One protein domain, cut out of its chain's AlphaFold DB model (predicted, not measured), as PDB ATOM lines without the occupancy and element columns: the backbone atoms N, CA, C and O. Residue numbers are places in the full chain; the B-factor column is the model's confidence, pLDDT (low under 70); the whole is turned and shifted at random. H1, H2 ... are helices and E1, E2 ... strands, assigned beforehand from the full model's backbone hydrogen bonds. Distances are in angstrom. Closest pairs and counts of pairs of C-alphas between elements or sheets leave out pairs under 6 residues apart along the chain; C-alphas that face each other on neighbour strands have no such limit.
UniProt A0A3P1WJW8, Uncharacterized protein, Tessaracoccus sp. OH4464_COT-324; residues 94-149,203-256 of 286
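This is residues 94 to 149 and 203 to 256 of the 286 residues of an uncharacterized protein of Tessaracoccus sp. OH4464_COT-324 (UniProt A0A3P1WJW8). A three-stranded sheet E3 E4 E5, helix H2, the strand hairpin E1 E2 and helix H4 come one after another round a long axis and make a barrel-like ring, with H4 slanting over E3 and E4 on one face of the sheet and H2 running along and over the edge strand E5 on the same face. The two short helices H1 and H3 lie at one end of this ring, and the tail of residues 145 to 149 runs out at the other end. The printed part has 110 residues with four named helices and five named strands, in the order E1 E2 H1 H2 E3 E4 E5 H3 H4; both sheets, E3 - E4 - E5 and E1 - E2, are antiparallel. The class is mixed, helices and strands. The whole is compact, with a radius of gyration of the C-alphas of 13.5 A and spans of 39 by 28 by 23 A.

The largest sheet is made of E3, residues 206 to 210, 13.7 A long from first to last C-alpha; E4, residues 213 to 217, 13.2 A; and E5, residues 223 to 228, 14.3 A. E3 begins with C-alpha 206 at (224.119, 227.544, 241.037). H4, residues 238 to 255, is the longest helix at 25.9 A and ends with C-alpha 255 at (217.563, 226.164, 241.991). H2, residues 129 to 144, measures 22.8 A. The other sheet holds E1, residues 100 to 104, 13.4 A, and E2, residues 110 to 115, 14.1 A; E1 begins with C-alpha 100 at (222.942, 247.486, 230.089). H1, residues 119 to 122, measures 5.2 A, and H3, residues 230 to 233, 5.0 A.

E3, E4 and E5 form a meander, each strand the antiparallel neighbour of the one before, with E3 and E5 as edge strands. In the hairpin E3 and E4, N 208 and O 215 are 2.8 A apart, within hydrogen-bond range; in the hairpin E4 and E5, N 227 and O 214 are 2.8 A apart. H4 is on this sheet, making two layers, helix on one face of a sheet, at a height of 7.4 A over the sheet. It lies over E3 and E4, slantwise to the strands, at 38 degrees to E3 on the local plane; the closest C-alphas of H4 and E3, those of Ala 252 and Gly 208, are 3.7 A apart. H2 is on the same face of the sheet, over E5 at a height of 7.4 A, and runs along the strands, at 9 degrees to E5 on the local plane; their closest C-alphas, those of Asp 130 and Ser 227, are 5.6 A apart. H2 and H4 are apart. The closest C-alphas of H2 and E1, those of Phe 133 and Val 100, are 6.3 A apart. E1 and E2 form an antiparallel hairpin, their directions at 165 degrees, with N 114 and O 101 2.8 A apart. The closest C-alphas of E2 and H4, those of Val 113 and Cys 242, are 5.5 A apart. E2 and E5 are only just apart, with closest C-alphas 8.5 A from each other. H1 and H3 are not on the three-stranded sheet. H3 and H4 are close but not clearly touching, with the C-alphas of Leu 233 and Ile 241 7.8 A apart; H1 and H2 are only just apart, at 8.1 A. In H2 and H4 every O i to N i+4 pair is within hydrogen-bond range; H1 and H3 are too short for such a pair.

The two C-alphas farthest apart, those of Asp 149 and Arg 235, are 44.1 A from each other. Residues 150 to 202 are not printed, and C-alphas 149 and 203 are 27.0 A apart across this cut, which falls in the link from H2 to E3. Of the links that are printed whole, H1 to H2 is short and the others are tight. The mean pLDDT of the printed part is 89.1; residues 145 to 149 and 203 to 204 are under 70.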
ATOM      1  N   VAL A  94     224.094 250.226 236.280       88.69
ATOM      2  CA  VAL A  94     224.391 250.491 234.869       88.69
ATOM      3  C   VAL A  94     225.817 250.066 234.584       88.69
ATOM      4  O   VAL A  94     226.705 250.307 235.397       88.69
ATOM      5  N   ASP A  95     226.049 249.466 233.419       88.81
ATOM      6  CA  ASP A  95     227.420 249.215 232.979       88.81
ATOM      7  C   ASP A  95     228.154 250.531 232.642       88.81
ATOM      8  O   ASP A  95     227.536 251.549 232.315       88.81
ATOM      9  N   ALA A  96     229.489 250.510 232.670       84.69
ATOM     10  CA  ALA A  96     230.343 251.675 232.427       84.69
ATOM     11  C   ALA A  96     230.101 252.398 231.080       84.69
ATOM     12  O   ALA A  96     230.477 253.557 230.910       84.69
ATOM     13  N   GLN A  97     229.511 251.718 230.102       84.25
ATOM     14  CA  GLN A  97     229.207 252.197 228.755       84.25
ATOM     15  C   GLN A  97     227.724 252.529 228.548       84.25
ATOM     16  O   GLN A  97     227.354 253.004 227.470       84.25
ATOM     17  N   GLY A  98     226.865 252.272 229.540       87.88
ATOM     18  CA  GLY A  98     225.424 252.493 229.421       87.88
ATOM     19  C   GLY A  98     224.766 251.632 228.339       87.88
ATOM     20  O   GLY A  98     223.842 252.087 227.659       87.88
ATOM     21  N   LEU A  99     225.256 250.409 228.122       91.31
ATOM     22  CA  LEU A  99     224.610 249.423 227.255       91.31
ATOM     23  C   LEU A  99     223.514 248.697 228.018       91.31
ATOM     24  O   LEU A  99     222.413 248.525 227.494       91.31
ATOM     25  N   VAL A 100     223.819 248.296 229.249       94.25
ATOM     26  CA  VAL A 100     222.942 247.486 230.089       94.25
ATOM     27  C   VAL A 100     222.563 248.258 231.344       94.25
ATOM     28  O   VAL A 100     223.411 248.862 231.998       94.25
ATOM     29  N   ARG A 101     221.278 248.199 231.697       93.50
ATOM     30  CA  ARG A 101     220.766 248.605 233.006       93.50
ATOM     31  C   ARG A 101     219.947 247.479 233.622       93.50
ATOM     32  O   ARG A 101     219.074 246.910 232.961       93.50
ATOM     33  N   VAL A 102     220.206 247.197 234.889       94.62
ATOM     34  CA  VAL A 102     219.559 246.133 235.661       94.62
ATOM     35  C   VAL A 102     218.875 246.717 236.893       94.62
ATOM     36  O   VAL A 102     219.379 247.659 237.502       94.62
ATOM     37  N   TRP A 103     217.710 246.176 237.238       94.50
ATOM     38  CA  TRP A 103     216.964 246.519 238.446       94.50
ATOM     39  C   TRP A 103     216.749 245.269 239.277       94.50
ATOM     40  O   TRP A 103     216.347 244.224 238.751       94.50
ATOM     41  N   PHE A 104     216.963 245.424 240.571       92.38
ATOM     42  CA  PHE A 104     216.776 244.385 241.561       92.38
ATOM     43  C   PHE A 104     215.690 244.804 242.545       92.38
ATOM     44  O   PHE A 104     215.432 245.996 242.717       92.38
ATOM     45  N   ASP A 105     215.027 243.819 243.136       90.50
ATOM     46  CA  ASP A 105     214.063 244.041 244.208       90.50
ATOM     47  C   ASP A 105     214.744 244.155 245.586       90.50
ATOM     48  O   ASP A 105     215.962 244.028 245.719       90.50
ATOM     49  N   GLU A 106     213.939 244.371 246.629       85.38
ATOM     50  CA  GLU A 106     214.387 244.419 248.032       85.38
ATOM     51  C   GLU A 106     215.011 243.095 248.512       85.38
ATOM     52  O   GLU A 106     215.743 243.070 249.495       85.38
ATOM     53  N   SER A 107     214.724 241.986 247.825       83.00
ATOM     54  CA  SER A 107     215.277 240.655 248.096       83.00
ATOM     55  C   SER A 107     216.515 240.345 247.243       83.00
ATOM     56  O   SER A 107     216.926 239.186 247.169       83.00
ATOM     57  N   ASN A 108     217.101 241.352 246.585       88.19
ATOM     58  CA  ASN A 108     218.249 241.240 245.681       88.19
ATOM     59  C   ASN A 108     218.032 240.313 244.472       88.19
ATOM     60  O   ASN A 108     218.988 239.810 243.878       88.19
ATOM     61  N   ARG A 109     216.779 240.098 244.066       90.94
ATOM     62  CA  ARG A 109     216.426 239.316 242.878       90.94
ATOM     63  C   ARG A 109     216.295 240.222 241.668       90.94
ATOM     64  O   ARG A 109     215.706 241.301 241.729       90.94
ATOM     65  N   LEU A 110     216.824 239.761 240.538       92.81
ATOM     66  CA  LEU A 110     216.743 240.485 239.274       92.81
ATOM     67  C   LEU A 110     215.280 240.609 238.810       92.81
ATOM     68  O   LEU A 110     214.668 239.628 238.391       92.81
ATOM     69  N   GLN A 111     214.730 241.824 238.852       94.19
ATOM     70  CA  GLN A 111     213.336 242.100 238.493       94.19
ATOM     71  C   GLN A 111     213.201 242.536 237.033       94.19
ATOM     72  O   GLN A 111     212.264 242.142 236.332       94.19
ATOM     73  N   ARG A 112     214.115 243.394 236.568       93.75
ATOM     74  CA  ARG A 112     214.042 243.976 235.226       93.75
ATOM     75  C   ARG A 112     215.425 244.183 234.636       93.75
ATOM     76  O   ARG A 112     216.372 244.529 235.331       93.75
ATOM     77  N   VAL A 113     215.501 244.061 233.316       94.88
ATOM     78  CA  VAL A 113     216.689 244.361 232.516       94.88
ATOM     79  C   VAL A 113     216.281 245.253 231.353       94.88
ATOM     80  O   VAL A 113     215.229 245.055 230.742       94.88
ATOM     81  N   ARG A 114     217.110 246.247 231.040       94.50
ATOM     82  CA  ARG A 114     216.985 247.065 229.836       94.50
ATOM     83  C   ARG A 114     218.325 247.081 229.127       94.50
ATOM     84  O   ARG A 114     219.343 247.430 229.714       94.50
ATOM     85  N   LEU A 115     218.281 246.735 227.850       94.50
ATOM     86  CA  LEU A 115     219.417 246.756 226.948       94.50
ATOM     87  C   LEU A 115     219.206 247.870 225.920       94.50
ATOM     88  O   LEU A 115     218.097 248.055 225.411       94.50
ATOM     89  N   ASN A 116     220.254 248.638 225.636       91.50
ATOM     90  CA  ASN A 116     220.224 249.673 224.611       91.50
ATOM     91  C   ASN A 116     219.976 249.033 223.237       91.50
ATOM     92  O   ASN A 116     220.714 248.136 222.850       91.50
ATOM     93  N   SER A 117     218.996 249.505 222.463       89.00
ATOM     94  CA  SER A 117     218.670 248.931 221.145       89.00
ATOM     95  C   SER A 117     219.837 248.936 220.150       89.00
ATOM     96  O   SER A 117     219.861 248.124 219.231       89.00
ATOM     97  N   PHE A 118     220.812 249.824 220.351       87.81
ATOM     98  CA  PHE A 118     222.011 249.963 219.523       87.81
ATOM     99  C   PHE A 118     223.257 249.348 220.174       87.81
ATOM    100  O   PHE A 118     224.379 249.758 219.888       87.81
ATOM    101  N   TRP A 119     223.093 248.380 221.079       91.00
ATOM    102  CA  TRP A 119     224.216 247.763 221.786       91.00
ATOM    103  C   TRP A 119     225.271 247.190 220.820       91.00
ATOM    104  O   TRP A 119     226.466 247.398 221.024       91.00
ATOM    105  N   TYR A 120     224.843 246.580 219.711       89.00
ATOM    106  CA  TYR A 120     225.726 245.981 218.704       89.00
ATOM    107  C   TYR A 120     226.688 246.984 218.047       89.00
ATOM    108  O   TYR A 120     227.805 246.616 217.697       89.00
ATOM    109  N   SER A 121     226.285 248.249 217.877       88.38
ATOM    110  CA  SER A 121     227.133 249.277 217.257       88.38
ATOM    111  C   SER A 121     228.063 249.962 218.260       88.38
ATOM    112  O   SER A 121     229.050 250.577 217.857       88.38
ATOM    113  N   LYS A 122     227.760 249.854 219.559       87.75
ATOM    114  CA  LYS A 122     228.536 250.465 220.645       87.75
ATOM    115  C   LYS A 122     229.589 249.536 221.249       87.75
ATOM    116  O   LYS A 122     230.544 250.032 221.848       87.75
ATOM    117  N   ILE A 123     229.449 248.220 221.087       88.69
ATOM    118  CA  ILE A 123     230.455 247.255 221.545       88.69
ATOM    119  C   ILE A 123     231.766 247.466 220.775       88.69
ATOM    120  O   ILE A 123     231.812 247.408 219.544       88.69
ATOM    121  N   LYS A 124     232.858 247.703 221.510       88.50
ATOM    122  CA  LYS A 124     234.199 247.815 220.922       88.50
ATOM    123  C   LYS A 124     234.743 246.429 220.552       88.50
ATOM    124  O   LYS A 124     234.421 245.452 221.229       88.50
ATOM    125  N   PRO A 125     235.631 246.320 219.547       82.69
ATOM    126  CA  PRO A 125     236.315 245.064 219.245       82.69
ATOM    127  C   PRO A 125     237.004 244.495 220.496       82.69
ATOM    128  O   PRO A 125     237.816 245.179 221.117       82.69
ATOM    129  N   GLY A 126     236.666 243.258 220.868       84.50
ATOM    130  CA  GLY A 126     237.179 242.588 222.072       84.50
ATOM    131  C   GLY A 126     236.321 242.758 223.332       84.50
ATOM    132  O   GLY A 126     236.631 242.148 224.352       84.50
ATOM    133  N   GLN A 127     235.241 243.538 223.278       88.50
ATOM    134  CA  GLN A 127     234.201 243.525 224.305       88.50
ATOM    135  C   GLN A 127     233.073 242.579 223.896       88.50
ATOM    136  O   GLN A 127     232.780 242.422 222.712       88.50
ATOM    137  N   SER A 128     232.445 241.947 224.884       93.12
ATOM    138  CA  SER A 128     231.256 241.124 224.693       93.12
ATOM    139  C   SER A 128     230.102 241.679 225.513       93.12
ATOM    140  O   SER A 128     230.304 242.418 226.481       93.12
ATOM    141  N   LEU A 129     228.886 241.310 225.116       94.06
ATOM    142  CA  LEU A 129     227.692 241.644 225.878       94.06
ATOM    143  C   LEU A 129     227.747 241.025 227.285       94.06
ATOM    144  O   LEU A 129     227.328 241.673 228.240       94.06
ATOM    145  N   ASP A 130     228.346 239.836 227.421       95.19
ATOM    146  CA  ASP A 130     228.566 239.172 228.714       95.19
ATOM    147  C   ASP A 130     229.294 240.100 229.693       95.19
ATOM    148  O   ASP A 130     228.862 240.290 230.826       95.19
ATOM    149  N   ASN A 131     230.367 240.751 229.229       94.06
ATOM    150  CA  ASN A 131     231.170 241.642 230.063       94.06
ATOM    151  C   ASN A 131     230.392 242.884 230.516       94.06
ATOM    152  O   ASN A 131     230.587 243.330 231.645       94.06
ATOM    153  N   ALA A 132     229.512 243.434 229.674       94.12
ATOM    154  CA  ALA A 132     228.674 244.572 230.054       94.12
ATOM    155  C   ALA A 132     227.682 244.184 231.163       94.12
ATOM    156  O   ALA A 132     227.528 244.907 232.147       94.12
ATOM    157  N   PHE A 133     227.066 243.003 231.061       95.44
ATOM    158  CA  PHE A 133     226.206 242.492 232.127       95.44
ATOM    159  C   PHE A 133     226.984 242.172 233.407       95.44
ATOM    160  O   PHE A 133     226.548 242.579 234.479       95.44
ATOM    161  N   ARG A 134     228.150 241.516 233.311       94.62
ATOM    162  CA  ARG A 134     229.023 241.258 234.472       94.62
ATOM    163  C   ARG A 134     229.386 242.546 235.206       94.62
ATOM    164  O   ARG A 134     229.371 242.573 236.428       94.62
ATOM    165  N   GLN A 135     229.685 243.620 234.475       93.25
ATOM    166  CA  GLN A 135     229.976 244.921 235.081       93.25
ATOM    167  C   GLN A 135     228.766 245.501 235.816       93.25
ATOM    168  O   GLN A 135     228.920 245.971 236.939       93.25
ATOM    169  N   ALA A 136     227.575 245.431 235.218       93.81
ATOM    170  CA  ALA A 136     226.348 245.883 235.869       93.81
ATOM    171  C   ALA A 136     226.010 245.038 237.117       93.81
ATOM    172  O   ALA A 136     225.570 245.565 238.133       93.81
ATOM    173  N   PHE A 137     226.255 243.727 237.082       94.00
ATOM    174  CA  PHE A 137     226.087 242.868 238.256       94.00
ATOM    175  C   PHE A 137     227.120 243.158 239.347       94.00
ATOM    176  O   PHE A 137     226.754 243.234 240.516       94.00
ATOM    177  N   ALA A 138     228.381 243.391 238.979       89.88
ATOM    178  CA  ALA A 138     229.432 243.750 239.925       89.88
ATOM    179  C   ALA A 138     229.158 245.099 240.612       89.88
ATOM    180  O   ALA A 138     229.301 245.201 241.828       89.88
ATOM    181  N   ASP A 139     228.716 246.117 239.865       89.56
ATOM    182  CA  ASP A 139     228.334 247.413 240.440       89.56
ATOM    183  C   ASP A 139     227.151 247.271 241.410       89.56
ATOM    184  O   ASP A 139     227.161 247.862 242.488       89.56
ATOM    185  N   PHE A 140     226.167 246.426 241.092       88.75
ATOM    186  CA  PHE A 140     225.093 246.108 242.031       88.75
ATOM    187  C   PHE A 140     225.589 245.365 243.279       88.75
ATOM    188  O   PHE A 140     225.236 245.750 244.392       88.75
ATOM    189  N   ALA A 141     226.431 244.341 243.122       86.50
ATOM    190  CA  ALA A 141     226.969 243.570 244.242       86.50
ATOM    191  C   ALA A 141     227.756 244.452 245.228       86.50
ATOM    192  O   ALA A 141     227.659 244.257 246.438       86.50
ATOM    193  N   LEU A 142     228.470 245.467 244.725       85.12
ATOM    194  CA  LEU A 142     229.157 246.465 245.551       85.12
ATOM    195  C   LEU A 142     228.199 247.366 246.344       85.12
ATOM    196  O   LEU A 142     228.575 247.838 247.411       85.12
ATOM    197  N   ARG A 143     226.982 247.613 245.843       82.38
ATOM    198  CA  ARG A 143     225.959 248.405 246.549       82.38
ATOM    199  C   ARG A 143     225.183 247.585 247.567       82.38
ATOM    200  O   ARG A 143     224.843 248.100 248.623       82.38
ATOM    201  N   VAL A 144     224.870 246.336 247.226       76.50
ATOM    202  CA  VAL A 144     224.084 245.452 248.093       76.50
ATOM    203  C   VAL A 144     224.884 244.964 249.269       76.50
ATOM    204  O   VAL A 144     224.286 244.787 250.317       76.50
ATOM    205  N   ASN A 145     226.183 244.710 249.104       61.41
ATOM    206  CA  ASN A 145     227.007 244.190 250.179       61.41
ATOM    207  C   ASN A 145     227.245 245.288 251.236       61.41
ATOM    208  O   ASN A 145     228.169 246.090 251.083       61.41
ATOM    209  N   PRO A 146     226.452 245.349 252.324       51.22
ATOM    210  CA  PRO A 146     226.477 246.434 253.282       51.22
ATOM    211  C   PRO A 146     227.346 246.026 254.472       51.22
ATOM    212  O   PRO A 146     227.095 246.455 255.595       51.22
ATOM    213  N   VAL A 147     228.383 245.202 254.249       49.19
ATOM    214  CA  VAL A 147     229.357 244.833 255.294       49.19
ATOM    215  C   VAL A 147     229.972 246.085 255.948       49.19
ATOM    216  O   VAL A 147     230.523 245.995 257.038       49.19
ATOM    217  N   PHE A 148     229.797 247.272 255.355       44.03
ATOM    218  CA  PHE A 148     230.176 248.553 255.941       44.03
ATOM    219  C   PHE A 148     229.064 249.406 256.584       44.03
ATOM    220  O   PHE A 148     229.421 250.306 257.339       44.03
ATOM    221  N   ASP A 149     227.768 249.162 256.351       38.00
ATOM    222  CA  ASP A 149     226.713 250.144 256.704       38.00
ATOM    223  C   ASP A 149     225.900 249.788 257.967       38.00
ATOM    224  O   ASP A 149     225.231 250.636 258.547       38.00
ATOM    225  N   THR A 203     231.406 225.168 246.900       60.88
ATOM    226  CA  THR A 203     229.950 225.226 246.808       60.88
ATOM    227  C   THR A 203     229.655 225.270 245.323       60.88
ATOM    228  O   THR A 203     230.076 226.211 244.647       60.88
ATOM    229  N   GLU A 204     229.038 224.209 244.796       68.75
ATOM    230  CA  GLU A 204     228.797 224.113 243.363       68.75
ATOM    231  C   GLU A 204     228.027 225.365 242.915       68.75
ATOM    232  O   GLU A 204     226.970 225.667 243.478       68.75
ATOM    233  N   PRO A 205     228.558 226.130 241.946       76.56
ATOM    234  CA  PRO A 205     227.913 227.352 241.506       76.56
ATOM    235  C   PRO A 205     226.509 227.029 240.988       76.56
ATOM    236  O   PRO A 205     226.328 226.125 240.167       76.56
ATOM    237  N   VAL A 206     225.504 227.767 241.459       88.75
ATOM    238  CA  VAL A 206     224.119 227.544 241.037       88.75
ATOM    239  C   VAL A 206     223.921 228.184 239.671       88.75
ATOM    240  O   VAL A 206     224.048 229.397 239.507       88.75
ATOM    241  N   VAL A 207     223.607 227.354 238.679       93.50
ATOM    242  CA  VAL A 207     223.491 227.775 237.282       93.50
ATOM    243  C   VAL A 207     222.036 227.724 236.826       93.50
ATOM    244  O   VAL A 207     221.429 226.657 236.770       93.50
ATOM    245  N   GLY A 208     221.499 228.869 236.410       94.06
ATOM    246  CA  GLY A 208     220.229 228.968 235.696       94.06
ATOM    247  C   GLY A 208     220.440 229.099 234.192       94.06
ATOM    248  O   GLY A 208     221.369 229.762 233.731       94.06
ATOM    249  N   ARG A 209     219.576 228.461 233.399       96.50
ATOM    250  CA  ARG A 209     219.635 228.504 231.930       96.50
ATOM    251  C   ARG A 209     218.269 228.832 231.343       96.50
ATOM    252  O   ARG A 209     217.266 228.293 231.810       96.50
ATOM    253  N   ALA A 210     218.237 229.665 230.305       95.06
ATOM    254  CA  ALA A 210     217.040 229.927 229.504       95.06
ATOM    255  C   ALA A 210     217.412 230.395 228.086       95.06
ATOM    256  O   ALA A 210     218.244 231.278 227.929       95.06
ATOM    257  N   TYR A 211     216.803 229.796 227.055       90.19
ATOM    258  CA  TYR A 211     216.883 230.171 225.625       90.19
ATOM    259  C   TYR A 211     218.274 230.406 224.999       90.19
ATOM    260  O   TYR A 211     218.331 230.850 223.865       90.19
ATOM    261  N   GLY A 212     219.385 230.069 225.661       91.50
ATOM    262  CA  GLY A 212     220.748 230.372 225.185       91.50
ATOM    263  C   GLY A 212     221.524 231.328 226.095       91.50
ATOM    264  O   GLY A 212     222.684 231.624 225.828       91.50
ATOM    265  N   VAL A 213     220.903 231.774 227.186       97.12
ATOM    266  CA  VAL A 213     221.522 232.506 228.291       97.12
ATOM    267  C   VAL A 213     221.800 231.539 229.434       97.12
ATOM    268  O   VAL A 213     220.936 230.740 229.811       97.12
ATOM    269  N   THR A 214     222.998 231.623 229.998       97.44
ATOM    270  CA  THR A 214     223.388 230.928 231.227       97.44
ATOM    271  C   THR A 214     223.798 231.967 232.258       97.44
ATOM    272  O   THR A 214     224.644 232.799 231.951       97.44
ATOM    273  N   ILE A 215     223.201 231.936 233.448       96.44
ATOM    274  CA  ILE A 215     223.543 232.813 234.573       96.44
ATOM    275  C   ILE A 215     224.025 231.948 235.724       96.44
ATOM    276  O   ILE A 215     223.395 230.942 236.051       96.44
ATOM    277  N   THR A 216     225.117 232.370 236.341       94.75
ATOM    278  CA  THR A 216     225.693 231.733 237.517       94.75
ATOM    279  C   THR A 216     225.532 232.658 238.712       94.75
ATOM    280  O   THR A 216     225.906 233.832 238.647       94.75
ATOM    281  N   LEU A 217     224.962 232.131 239.792       92.31
ATOM    282  CA  LEU A 217     224.857 232.833 241.065       92.31
ATOM    283  C   LEU A 217     226.039 232.468 241.963       92.31
ATOM    284  O   LEU A 217     226.472 231.314 241.990       92.31
ATOM    285  N   ASN A 218     226.514 233.448 242.726       87.62
ATOM    286  CA  ASN A 218     227.453 233.222 243.814       87.62
ATOM    287  C   ASN A 218     226.744 232.569 245.026       87.62
ATOM    288  O   ASN A 218     225.509 232.504 245.063       87.62
ATOM    289  N   PRO A 219     227.488 232.125 246.056       82.62
ATOM    290  CA  PRO A 219     226.899 231.537 247.264       82.62
ATOM    291  C   PRO A 219     225.950 232.476 248.026       82.62
ATOM    292  O   PRO A 219     225.041 232.010 248.707       82.62
ATOM    293  N   ALA A 220     226.114 233.795 247.878       80.19
ATOM    294  CA  ALA A 220     225.215 234.802 248.448       80.19
ATOM    295  C   ALA A 220     223.907 234.975 247.646       80.19
ATOM    296  O   ALA A 220     223.074 235.812 247.991       80.19
ATOM    297  N   GLY A 221     223.721 234.213 246.564       85.81
ATOM    298  CA  GLY A 221     222.550 234.292 245.700       85.81
ATOM    299  C   GLY A 221     222.533 235.510 244.778       85.81
ATOM    300  O   GLY A 221     221.484 235.835 244.234       85.81
ATOM    301  N   LEU A 222     223.659 236.191 244.573       90.44
ATOM    302  CA  LEU A 222     223.787 237.301 243.630       90.44
ATOM    303  C   LEU A 222     224.330 236.800 242.284       90.44
ATOM    304  O   LEU A 222     225.182 235.911 242.265       90.44
ATOM    305  N   PRO A 223     223.880 237.358 241.148       92.69
ATOM    306  CA  PRO A 223     224.431 237.003 239.847       92.69
ATOM    307  C   PRO A 223     225.890 237.449 239.748       92.69
ATOM    308  O   PRO A 223     226.202 238.625 239.912       92.69
ATOM    309  N   GLU A 224     226.778 236.501 239.473       92.75
ATOM    310  CA  GLU A 224     228.219 236.737 239.341       92.75
ATOM    311  C   GLU A 224     228.649 236.678 237.879       92.75
ATOM    312  O   GLU A 224     229.361 237.555 237.388       92.75
ATOM    313  N   ASP A 225     228.172 235.655 237.169       94.81
ATOM    314  CA  ASP A 225     228.540 235.408 235.786       94.81
ATOM    315  C   ASP A 225     227.309 235.244 234.888       94.81
ATOM    316  O   ASP A 225     226.247 234.777 235.302       94.81
ATOM    317  N   ILE A 226     227.467 235.628 233.626       96.25
ATOM    318  CA  ILE A 226     226.513 235.413 232.553       96.25
ATOM    319  C   ILE A 226     227.259 235.062 231.270       96.25
ATOM    320  O   ILE A 226     228.314 235.620 230.971       96.25
ATOM    321  N   SER A 227     226.692 234.140 230.501       96.81
ATOM    322  CA  SER A 227     227.199 233.750 229.192       96.81
ATOM    323  C   SER A 227     226.055 233.622 228.193       96.81
ATOM    324  O   SER A 227     225.040 232.972 228.469       96.81
ATOM    325  N   PHE A 228     226.236 234.237 227.028       96.88
ATOM    326  CA  PHE A 228     225.333 234.152 225.886       96.88
ATOM    327  C   PHE A 228     225.874 233.188 224.821       96.88
ATOM    328  O   PHE A 228     227.049 233.242 224.460       96.88
ATOM    329  N   ASP A 229     225.005 232.344 224.255       96.81
ATOM    330  CA  ASP A 229     225.314 231.601 223.028       96.81
ATOM    331  C   ASP A 229     225.416 232.579 221.838       96.81
ATOM    332  O   ASP A 229     224.407 233.199 221.474       96.81
ATOM    333  N   PRO A 230     226.590 232.710 221.186       93.62
ATOM    334  CA  PRO A 230     226.772 233.633 220.066       93.62
ATOM    335  C   PRO A 230     225.805 233.364 218.909       93.62
ATOM    336  O   PRO A 230     225.283 234.297 218.302       93.62
ATOM    337  N   GLY A 231     225.518 232.088 218.620       94.81
ATOM    338  CA  GLY A 231     224.638 231.716 217.510       94.81
ATOM    339  C   GLY A 231     223.175 232.086 217.753       94.81
ATOM    340  O   GLY A 231     222.422 232.311 216.799       94.81
ATOM    341  N   TRP A 232     222.778 232.158 219.024       95.94
ATOM    342  CA  TRP A 232     221.466 232.629 219.443       95.94
ATOM    343  C   TRP A 232     221.398 234.158 219.462       95.94
ATOM    344  O   TRP A 232     220.430 234.730 218.956       95.94
ATOM    345  N   LEU A 233     222.441 234.820 219.972       94.00
ATOM    346  CA  LEU A 233     222.519 236.278 220.077       94.00
ATOM    347  C   LEU A 233     222.322 236.970 218.716       94.00
ATOM    348  O   LEU A 233     221.567 237.934 218.619       94.00
ATOM    349  N   ASP A 234     222.920 236.421 217.654       92.62
ATOM    350  CA  ASP A 234     222.858 236.971 216.290       92.62
ATOM    351  C   ASP A 234     221.447 236.984 215.674       92.62
ATOM    352  O   ASP A 234     221.200 237.670 214.680       92.62
ATOM    353  N   ARG A 235     220.515 236.191 216.215       93.38
ATOM    354  CA  ARG A 235     219.174 235.979 215.638       93.38
ATOM    355  C   ARG A 235     218.045 236.515 216.510       93.38
ATOM    356  O   ARG A 235     216.882 236.393 216.128       93.38
ATOM    357  N   THR A 236     218.378 237.063 217.671       94.44
ATOM    358  CA  THR A 236     217.417 237.350 218.735       94.44
ATOM    359  C   THR A 236     217.196 238.850 218.881       94.44
ATOM    360  O   THR A 236     218.127 239.647 218.764       94.44
ATOM    361  N   ASN A 237     215.954 239.260 219.146       94.56
ATOM    362  CA  ASN A 237     215.647 240.666 219.384       94.56
ATOM    363  C   ASN A 237     216.038 241.086 220.804       94.56
ATOM    364  O   ASN A 237     215.999 240.300 221.744       94.56
ATOM    365  N   VAL A 238     216.306 242.377 220.989       93.75
ATOM    366  CA  VAL A 238     216.665 242.972 222.291       93.75
ATOM    367  C   VAL A 238     215.648 242.646 223.391       93.75
ATOM    368  O   VAL A 238     216.036 242.356 224.519       93.75
ATOM    369  N   GLY A 239     214.351 242.658 223.066       93.69
ATOM    370  CA  GLY A 239     213.294 242.303 224.019       93.69
ATOM    371  C   GLY A 239     213.375 240.848 224.488       93.69
ATOM    372  O   GLY A 239     213.258 240.588 225.683       93.69
ATOM    373  N   ASP A 240     213.648 239.929 223.562       95.88
ATOM    374  CA  ASP A 240     213.778 238.497 223.843       95.88
ATOM    375  C   ASP A 240     215.048 238.215 224.664       95.88
ATOM    376  O   ASP A 240     215.016 237.393 225.577       95.88
ATOM    377  N   ILE A 241     216.137 238.959 224.415       95.69
ATOM    378  CA  ILE A 241     217.355 238.909 225.241       95.69
ATOM    379  C   ILE A 241     217.029 239.301 226.684       95.69
ATOM    380  O   ILE A 241     217.325 238.544 227.606       95.69
ATOM    381  N   CYS A 242     216.382 240.452 226.898       95.81
ATOM    382  CA  CYS A 242     216.018 240.905 228.242       95.81
ATOM    383  C   CYS A 242     215.115 239.895 228.968       95.81
ATOM    384  O   CYS A 242     215.331 239.625 230.149       95.81
ATOM    385  N   ALA A 243     214.124 239.332 228.270       96.12
ATOM    386  CA  ALA A 243     213.229 238.327 228.836       96.12
ATOM    387  C   ALA A 243     213.983 237.045 229.222       96.12
ATOM    388  O   ALA A 243     213.828 236.561 230.342       96.12
ATOM    389  N   ALA A 244     214.855 236.544 228.342       96.69
ATOM    390  CA  ALA A 244     215.646 235.343 228.596       96.69
ATOM    391  C   ALA A 244     216.616 235.512 229.774       96.69
ATOM    392  O   ALA A 244     216.800 234.573 230.540       96.69
ATOM    393  N   VAL A 245     217.203 236.700 229.959       96.69
ATOM    394  CA  VAL A 245     218.068 236.996 231.115       96.69
ATOM    395  C   VAL A 245     217.276 236.928 232.423       96.69
ATOM    396  O   VAL A 245     217.716 236.276 233.368       96.69
ATOM    397  N   VAL A 246     216.096 237.555 232.483       96.56
ATOM    398  CA  VAL A 246     215.243 237.517 233.686       96.56
ATOM    399  C   VAL A 246     214.770 236.089 233.977       96.56
ATOM    400  O   VAL A 246     214.773 235.659 235.129       96.56
ATOM    401  N   GLU A 247     214.411 235.323 232.947       96.75
ATOM    402  CA  GLU A 247     213.987 233.930 233.105       96.75
ATOM    403  C   GLU A 247     215.140 233.010 233.529       96.75
ATOM    404  O   GLU A 247     214.965 232.187 234.425       96.75
ATOM    405  N   ALA A 248     216.338 233.184 232.963       96.62
ATOM    406  CA  ALA A 248     217.529 232.454 233.387       96.62
ATOM    407  C   ALA A 248     217.872 232.750 234.853       96.62
ATOM    408  O   ALA A 248     218.177 231.822 235.601       96.62
ATOM    409  N   ALA A 249     217.768 234.015 235.277       95.00
ATOM    410  CA  ALA A 249     217.999 234.411 236.663       95.00
ATOM    411  C   ALA A 249     216.961 233.775 237.591       95.00
ATOM    412  O   ALA A 249     217.322 233.186 238.604       95.00
ATOM    413  N   LYS A 250     215.679 233.803 237.209       95.00
ATOM    414  CA  LYS A 250     214.609 233.130 237.953       95.00
ATOM    415  C   LYS A 250     214.876 231.631 238.113       95.00
ATOM    416  O   LYS A 250     214.797 231.128 239.227       95.00
ATOM    417  N   ASN A 251     215.261 230.945 237.039       94.94
ATOM    418  CA  ASN A 251     215.609 229.522 237.090       94.94
ATOM    419  C   ASN A 251     216.808 229.255 238.016       94.94
ATOM    420  O   ASN A 251     216.842 228.229 238.695       94.94
ATOM    421  N   ALA A 252     217.778 230.174 238.058       93.69
ATOM    422  CA  ALA A 252     218.898 230.092 238.986       93.69
ATOM    423  C   ALA A 252     218.428 230.255 240.442       93.69
ATOM    424  O   ALA A 252     218.776 229.437 241.287       93.69
ATOM    425  N   TYR A 253     217.578 231.249 240.724       92.25
ATOM    426  CA  TYR A 253     217.022 231.484 242.062       92.25
ATOM    427  C   TYR A 253     216.137 230.338 242.553       92.25
ATOM    428  O   TYR A 253     216.169 230.014 243.735       92.25
ATOM    429  N   ASP A 254     215.364 229.715 241.666       90.88
ATOM    430  CA  ASP A 254     214.526 228.561 242.009       90.88
ATOM    431  C   ASP A 254     215.377 227.308 242.305       90.88
ATOM    432  O   ASP A 254     214.947 226.422 243.042       90.88
ATOM    433  N   SER A 255     216.594 227.244 241.750       87.31
ATOM    434  CA  SER A 255     217.563 226.164 241.991       87.31
ATOM    435  C   SER A 255     218.451 226.416 243.213       87.31
ATOM    436  O   SER A 255     219.081 225.483 243.711       87.31
ATOM    437  N   LEU A 256     218.507 227.659 243.698       82.56
ATOM    438  CA  LEU A 256     219.269 228.036 244.878       82.56
ATOM    439  C   LEU A 256     218.551 227.500 246.119       82.56
ATOM    440  O   LEU A 256     217.597 228.097 246.617       82.56
TER     441      LEU A 256